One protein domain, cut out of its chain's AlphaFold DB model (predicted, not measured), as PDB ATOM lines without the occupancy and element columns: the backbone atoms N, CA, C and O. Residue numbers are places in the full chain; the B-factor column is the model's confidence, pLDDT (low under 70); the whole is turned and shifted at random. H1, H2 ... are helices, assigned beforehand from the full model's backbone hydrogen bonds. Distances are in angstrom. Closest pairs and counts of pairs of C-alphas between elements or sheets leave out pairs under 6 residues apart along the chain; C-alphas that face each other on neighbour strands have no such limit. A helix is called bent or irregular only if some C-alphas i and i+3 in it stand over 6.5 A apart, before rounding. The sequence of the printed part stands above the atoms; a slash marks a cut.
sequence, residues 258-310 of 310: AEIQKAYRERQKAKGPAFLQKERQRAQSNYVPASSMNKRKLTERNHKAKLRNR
ATOM      1  N   ALA A 258     -29.160  39.269  31.408       91.00
ATOM      2  CA  ALA A 258     -29.685  40.628  31.497       91.00
ATOM      3  C   ALA A 258     -30.557  40.993  30.284       91.00
ATOM      4  O   ALA A 258     -31.636  41.563  30.443       91.00
ATOM      5  N   GLU A 259     -30.136  40.611  29.083       93.00
ATOM      6  CA  GLU A 259     -30.869  40.848  27.840       93.00
ATOM      7  C   GLU A 259     -32.169  40.034  27.775       93.00
ATOM      8  O   GLU A 259     -33.222  40.564  27.421       93.00
ATOM      9  N   ILE A 260     -32.139  38.776  28.229       88.25
ATOM     10  CA  ILE A 260     -33.344  37.941  28.363       88.25
ATOM     11  C   ILE A 260     -34.337  38.588  29.339       88.25
ATOM     12  O   ILE A 260     -35.532  38.687  29.048       88.25
ATOM     13  N   GLN A 261     -33.855  39.081  30.485       90.44
ATOM     14  CA  GLN A 261     -34.694  39.780  31.463       90.44
ATOM     15  C   GLN A 261     -35.254  41.099  30.920       90.44
ATOM     16  O   GLN A 261     -36.412  41.425  31.195       90.44
ATOM     17  N   LYS A 262     -34.471  41.849  30.136       95.81
ATOM     18  CA  LYS A 262     -34.918  43.083  29.477       95.81
ATOM     19  C   LYS A 262     -36.039  42.791  28.477       95.81
ATOM     20  O   LYS A 262     -37.120  43.360  28.610       95.81
ATOM     21  N   ALA A 263     -35.834  41.824  27.581       93.00
ATOM     22  CA  ALA A 263     -36.834  41.406  26.599       93.00
ATOM     23  C   ALA A 263     -38.116  40.862  27.257       93.00
ATOM     24  O   ALA A 263     -39.218  41.026  26.732       93.00
ATOM     25  N   TYR A 264     -37.998  40.213  28.420       93.12
ATOM     26  CA  TYR A 264     -39.163  39.804  29.203       93.12
ATOM     27  C   TYR A 264     -39.937  41.016  29.737       93.12
ATOM     28  O   TYR A 264     -41.151  41.089  29.563       93.12
ATOM     29  N   ARG A 265     -39.255  41.999  30.343       91.25
ATOM     30  CA  ARG A 265     -39.895  43.224  30.855       91.25
ATOM     31  C   ARG A 265     -40.584  44.017  29.744       91.25
ATOM     32  O   ARG A 265     -41.692  44.495  29.959       91.25
ATOM     33  N   GLU A 266     -39.962  44.130  28.574       94.19
ATOM     34  CA  GLU A 266     -40.546  44.804  27.405       94.19
ATOM     35  C   GLU A 266     -41.817  44.100  26.921       94.19
ATOM     36  O   GLU A 266     -42.848  44.751  26.754       94.19
ATOM     37  N   ARG A 267     -41.807  42.763  26.832       92.31
ATOM     38  CA  ARG A 267     -43.011  41.984  26.497       92.31
ATOM     39  C   ARG A 267     -44.140  42.147  27.513       92.31
ATOM     40  O   ARG A 267     -45.299  42.166  27.121       92.31
ATOM     41  N   GLN A 268     -43.832  42.281  28.804       90.19
ATOM     42  CA  GLN A 268     -44.870  42.545  29.810       90.19
ATOM     43  C   GLN A 268     -45.404  43.983  29.738       90.19
ATOM     44  O   GLN A 268     -46.589  44.188  29.980       90.19
ATOM     45  N   LYS A 269     -44.573  44.971  29.374       92.88
ATOM     46  CA  LYS A 269     -45.023  46.356  29.140       92.88
ATOM     47  C   LYS A 269     -45.944  46.463  27.921       92.88
ATOM     48  O   LYS A 269     -46.934  47.183  27.987       92.88
ATOM     49  N   ALA A 270     -45.659  45.711  26.856       94.50
ATOM     50  CA  ALA A 270     -46.466  45.696  25.634       94.50
ATOM     51  C   ALA A 270     -47.906  45.187  25.847       94.50
ATOM     52  O   ALA A 270     -48.795  45.533  25.081       94.50
ATOM     53  N   LYS A 271     -48.168  44.419  26.915       94.62
ATOM     54  CA  LYS A 271     -49.519  43.949  27.281       94.62
ATOM     55  C   LYS A 271     -50.413  45.030  27.907       94.62
ATOM     56  O   LYS A 271     -51.565  44.753  28.232       94.62
ATOM     57  N   GLY A 272     -49.890  46.239  28.105       96.44
ATOM     58  CA  GLY A 272     -50.643  47.388  28.597       96.44
ATOM     59  C   GLY A 272     -50.733  47.505  30.130       96.44
ATOM     60  O   GLY A 272     -50.383  46.584  30.878       96.44
ATOM     61  N   PRO A 273     -51.195  48.667  30.629       95.19
ATOM     62  CA  PRO A 273     -51.207  48.990  32.058       95.19
ATOM     63  C   PRO A 273     -52.199  48.143  32.868       95.19
ATOM     64  O   PRO A 273     -51.907  47.809  34.019       95.19
ATOM     65  N   ALA A 274     -53.326  47.735  32.273       95.31
ATOM     66  CA  ALA A 274     -54.332  46.896  32.929       95.31
ATOM     67  C   ALA A 274     -53.772  45.513  33.310       95.31
ATOM     68  O   ALA A 274     -53.965  45.039  34.432       95.31
ATOM     69  N   PHE A 275     -52.990  44.897  32.416       94.62
ATOM     70  CA  PHE A 275     -52.313  43.628  32.690       94.62
ATOM     71  C   PHE A 275     -51.332  43.759  33.864       94.62
ATOM     72  O   PHE A 275     -51.319  42.924  34.769       94.62
ATOM     73  N   LEU A 276     -50.546  44.840  33.897       92.19
ATOM     74  CA  LEU A 276     -49.590  45.089  34.977       92.19
ATOM     75  C   LEU A 276     -50.274  45.331  36.329       92.19
ATOM     76  O   LEU A 276     -49.744  44.903  37.353       92.19
ATOM     77  N   GLN A 277     -51.439  45.984  36.357       94.44
ATOM     78  CA  GLN A 277     -52.223  46.145  37.587       94.44
ATOM     79  C   GLN A 277     -52.757  44.806  38.101       94.44
ATOM     80  O   GLN A 277     -52.573  44.496  39.278       94.44
ATOM     81  N   LYS A 278     -53.330  43.976  37.220       95.19
ATOM     82  CA  LYS A 278     -53.810  42.632  37.577       95.19
ATOM     83  C   LYS A 278     -52.681  41.750  38.110       95.19
ATOM     84  O   LYS A 278     -52.858  41.036  39.096       95.19
ATOM     85  N   GLU A 279     -51.496  41.838  37.514       91.38
ATOM     86  CA  GLU A 279     -50.348  41.055  37.967       91.38
ATOM     87  C   GLU A 279     -49.751  41.584  39.280       91.38
ATOM     88  O   GLU A 279     -49.329  40.794  40.123       91.38
ATOM     89  N   ARG A 280     -49.803  42.902  39.529       92.56
ATOM     90  CA  ARG A 280     -49.495  43.473  40.854       92.56
ATOM     91  C   ARG A 280     -50.483  43.002  41.915       92.56
ATOM     92  O   ARG A 280     -50.042  42.654  43.004       92.56
ATOM     93  N   GLN A 281     -51.778  42.951  41.607       94.00
ATOM     94  CA  GLN A 281     -52.796  42.437  42.530       94.00
ATOM     95  C   GLN A 281     -52.570  40.953  42.835       94.00
ATOM     96  O   GLN A 281     -52.574  40.570  43.999       94.00
ATOM     97  N   ARG A 282     -52.269  40.129  41.822       89.50
ATOM     98  CA  ARG A 282     -51.895  38.715  42.011       89.50
ATOM     99  C   ARG A 282     -50.622  38.548  42.822       89.50
ATOM    100  O   ARG A 282     -50.539  37.636  43.638       89.50
ATOM    101  N   ALA A 283     -49.628  39.401  42.595       87.69
ATOM    102  CA  ALA A 283     -48.426  39.407  43.408       87.69
ATOM    103  C   ALA A 283     -48.773  39.784  44.852       87.69
ATOM    104  O   ALA A 283     -48.348  39.089  45.754       87.69
ATOM    105  N   GLN A 284     -49.591  40.806  45.095       88.88
ATOM    106  CA  GLN A 284     -49.991  41.200  46.450       88.88
ATOM    107  C   GLN A 284     -50.831  40.136  47.167       88.88
ATOM    108  O   GLN A 284     -50.627  39.924  48.359       88.88
ATOM    109  N   SER A 285     -51.742  39.454  46.467       87.81
ATOM    110  CA  SER A 285     -52.591  38.421  47.068       87.81
ATOM    111  C   SER A 285     -51.839  37.116  47.333       87.81
ATOM    112  O   SER A 285     -52.053  36.487  48.365       87.81
ATOM    113  N   ASN A 286     -50.926  36.722  46.437       85.94
ATOM    114  CA  ASN A 286     -50.215  35.444  46.533       85.94
ATOM    115  C   ASN A 286     -48.826  35.551  47.179       85.94
ATOM    116  O   ASN A 286     -48.238  34.533  47.558       85.94
ATOM    117  N   TYR A 287     -48.256  36.753  47.292       86.19
ATOM    118  CA  TYR A 287     -46.955  36.944  47.920       86.19
ATOM    119  C   TYR A 287     -47.100  36.970  49.435       86.19
ATOM    120  O   TYR A 287     -47.396  37.991  50.050       86.19
ATOM    121  N   VAL A 288     -46.805  35.829  50.048       80.88
ATOM    122  CA  VAL A 288     -46.541  35.756  51.481       80.88
ATOM    123  C   VAL A 288     -45.039  35.988  51.682       80.88
ATOM    124  O   VAL A 288     -44.242  35.141  51.251       80.88
ATOM    125  N   PRO A 289     -44.613  37.118  52.281       81.81
ATOM    126  CA  PRO A 289     -43.202  37.355  52.537       81.81
ATOM    127  C   PRO A 289     -42.624  36.218  53.383       81.81
ATOM    128  O   PRO A 289     -43.254  35.724  54.313       81.81
ATOM    129  N   ALA A 290     -41.401  35.789  53.070       78.62
ATOM    130  CA  ALA A 290     -40.780  34.669  53.779       78.62
ATOM    131  C   ALA A 290     -40.650  34.922  55.290       78.62
ATOM    132  O   ALA A 290     -40.720  33.982  56.073       78.62
ATOM    133  N   SER A 291     -40.536  36.191  55.692       82.88
ATOM    134  CA  SER A 291     -40.512  36.622  57.088       82.88
ATOM    135  C   SER A 291     -41.846  36.449  57.819       82.88
ATOM    136  O   SER A 291     -41.838  36.328  59.038       82.88
ATOM    137  N   SER A 292     -42.980  36.428  57.110       82.06
ATOM    138  CA  SER A 292     -44.300  36.203  57.712       82.06
ATOM    139  C   SER A 292     -44.720  34.733  57.693       82.06
ATOM    140  O   SER A 292     -45.802  34.396  58.170       82.06
ATOM    141  N   MET A 293     -43.897  33.839  57.132       82.19
ATOM    142  CA  MET A 293     -44.156  32.403  57.152       82.19
ATOM    143  C   MET A 293     -43.532  31.763  58.391       82.19
ATOM    144  O   MET A 293     -42.350  31.934  58.674       82.19
ATOM    145  N   ASN A 294     -44.315  30.951  59.104       91.81
ATOM    146  CA  ASN A 294     -43.783  30.067  60.140       91.81
ATOM    147  C   ASN A 294     -42.720  29.129  59.522       91.81
ATOM    148  O   ASN A 294     -42.905  28.649  58.398       91.81
ATOM    149  N   LYS A 295     -41.635  28.834  60.256       91.62
ATOM    150  CA  LYS A 295     -40.531  27.954  59.824       91.62
ATOM    151  C   LYS A 295     -41.039  26.641  59.210       91.62
ATOM    152  O   LYS A 295     -40.528  26.227  58.175       91.62
ATOM    153  N   ARG A 296     -42.097  26.046  59.781       88.62
ATOM    154  CA  ARG A 296     -42.729  24.813  59.270       88.62
ATOM    155  C   ARG A 296     -43.355  24.975  57.876       88.62
ATOM    156  O   ARG A 296     -43.217  24.095  57.037       88.62
ATOM    157  N   LYS A 297     -44.005  26.107  57.595       88.81
ATOM    158  CA  LYS A 297     -44.579  26.385  56.263       88.81
ATOM    159  C   LYS A 297     -43.487  26.677  55.234       88.81
ATOM    160  O   LYS A 297     -43.625  26.336  54.061       88.81
ATOM    161  N   LEU A 298     -42.382  27.286  55.667       88.19
ATOM    162  CA  LEU A 298     -41.239  27.557  54.798       88.19
ATOM    163  C   LEU A 298     -40.548  26.260  54.345       88.19
ATOM    164  O   LEU A 298     -40.232  26.121  53.163       88.19
ATOM    165  N   THR A 299     -40.340  25.301  55.254       91.25
ATOM    166  CA  THR A 299     -39.739  24.000  54.915       91.25
ATOM    167  C   THR A 299     -40.626  23.196  53.969       91.25
ATOM    168  O   THR A 299     -40.122  22.666  52.980       91.25
ATOM    169  N   GLU A 300     -41.940  23.180  54.196       92.69
ATOM    170  CA  GLU A 300     -42.911  22.534  53.306       92.69
ATOM    171  C   GLU A 300     -42.911  23.160  51.901       92.69
ATOM    172  O   GLU A 300     -42.841  22.449  50.895       92.69
ATOM    173  N   ARG A 301     -42.883  24.498  51.811       88.19
ATOM    174  CA  ARG A 301     -42.779  25.206  50.525       88.19
ATOM    175  C   ARG A 301     -41.501  24.830  49.774       88.19
ATOM    176  O   ARG A 301     -41.549  24.572  48.572       88.19
ATOM    177  N   ASN A 302     -40.369  24.774  50.476       89.12
ATOM    178  CA  ASN A 302     -39.082  24.394  49.892       89.12
ATOM    179  C   ASN A 302     -39.066  22.923  49.451       89.12
ATOM    180  O   ASN A 302     -38.523  22.608  48.393       89.12
ATOM    181  N   HIS A 303     -39.692  22.027  50.219       94.25
ATOM    182  CA  HIS A 303     -39.847  20.622  49.851       94.25
ATOM    183  C   HIS A 303     -40.691  20.465  48.580       94.25
ATOM    184  O   HIS A 303     -40.278  19.799  47.632       94.25
ATOM    185  N   LYS A 304     -41.839  21.149  48.505       92.44
ATOM    186  CA  LYS A 304     -42.717  21.134  47.326       92.44
ATOM    187  C   LYS A 304     -42.026  21.697  46.079       92.44
ATOM    188  O   LYS A 304     -42.221  21.176  44.987       92.44
ATOM    189  N   ALA A 305     -41.185  22.720  46.237       85.06
ATOM    190  CA  ALA A 305     -40.365  23.246  45.147       85.06
ATOM    191  C   ALA A 305     -39.308  22.235  44.664       85.06
ATOM    192  O   ALA A 305     -39.108  22.104  43.461       85.06
ATOM    193  N   LYS A 306     -38.674  21.482  45.576       90.44
ATOM    194  CA  LYS A 306     -37.734  20.408  45.209       90.44
ATOM    195  C   LYS A 306     -38.411  19.279  44.431       90.44
ATOM    196  O   LYS A 306     -37.811  18.783  43.487       90.44
ATOM    197  N   LEU A 307     -39.639  18.904  44.796       91.25
ATOM    198  CA  LEU A 307     -40.402  17.873  44.082       91.25
ATOM    199  C   LEU A 307     -40.790  18.287  42.658       91.25
ATOM    200  O   LEU A 307     -40.840  17.433  41.793       91.25
ATOM    201  N   ARG A 308     -41.042  19.577  42.400       84.94
ATOM    202  CA  ARG A 308     -41.373  20.074  41.049       84.94
ATOM    203  C   ARG A 308     -40.183  20.115  40.088       84.94
ATOM    204  O   ARG A 308     -40.393  20.227  38.889       84.94
ATOM    205  N   ASN A 309     -38.966  20.112  40.624       77.38
ATOM    206  CA  ASN A 309     -37.729  20.191  39.846       77.38
ATOM    207  C   ASN A 309     -37.075  18.814  39.632       77.38
ATOM    208  O   ASN A 309     -35.959  18.758  39.119       77.38
ATOM    209  N   ARG A 310     -37.718  17.740  40.094       73.38
ATOM    210  CA  ARG A 310     -37.348  16.352  39.815       73.38
ATOM    211  C   ARG A 310     -38.310  15.802  38.779       73.38
ATOM    212  O   ARG A 310     -37.822  15.032  37.934       73.38
TER     213      ARG A 310
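Overview. This is residues 258 to 310 of the 310 residues of an uncharacterized protein of Crassostrea gigas (UniProt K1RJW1). Three helices are joined end to end in a wide open U with an empty middle: H2, together with residues 287 to 294 that follow it, makes the base, and H1 and H3 make the two arms. H1 turns off at the corner where H2 begins, H3 turns off beyond the far end of the base, and no helix packs on another. The printed part has 53 residues with three named helices, H1, H2 and H3 in that order along the chain, and no named strand; its class is all helix. It is elongated, spanning 39 by 26 by 17 A, and only just extended, close to loose, with a radius of gyration of the C-alphas of 15.4 A.

Arrangement. H2, residues 273 to 286, touches no helix. H1, residues 258 to 270, is close to H2 but not clearly touching it, with 2 pairs of C-alphas within 8 A. The closest C-alphas of the two are those of Gln 268 and Leu 276, 7.4 A apart. H1 and H2 run opposite ways at a steep tilt of 67 degrees, only just short of about perpendicular, and their centres are 16.9 A apart. H3, residues 295 to 308, is apart from H2, although it follows H2 in the chain. H1 and H3 are apart as well. In H1, H2 and H3 every O i to N i+4 pair is within hydrogen-bond range, and no helix is bent or irregular.

Along the chain. H2 has 14 residues and measures 19.8 A from C-alpha 273 at (-51.207, 48.990, 32.058) to C-alpha 286 at (-50.215, 35.444, 46.533). H1 has 13 residues and measures 18.5 A, beginning at C-alpha 258 at (-29.685, 40.628, 31.497). H3 has 14 residues and measures 20.4 A, ending at C-alpha 308 at (-41.373, 20.074, 41.049).

Size, cuts and confidence. The two C-alphas farthest apart are those of Ala 270 and Arg 296, 39.8 A apart, while the first and last printed C-alphas, those of Ala 258 and Arg 310, are 26.8 A apart. Residues 258 to 267, 269 to 275, 280 to 289 and 302 to 310 stand free, with no C-alpha 8 or more residues away along the chain within 10 A. The link from H1 to H2 is tight, with 2 residues, and the link from H2 to H3 is short, with 8 residues. The printed part has no cut and ends at residue 310, the chain's last residue. The mean pLDDT of the printed part is 89.6, and no printed residue is under 70.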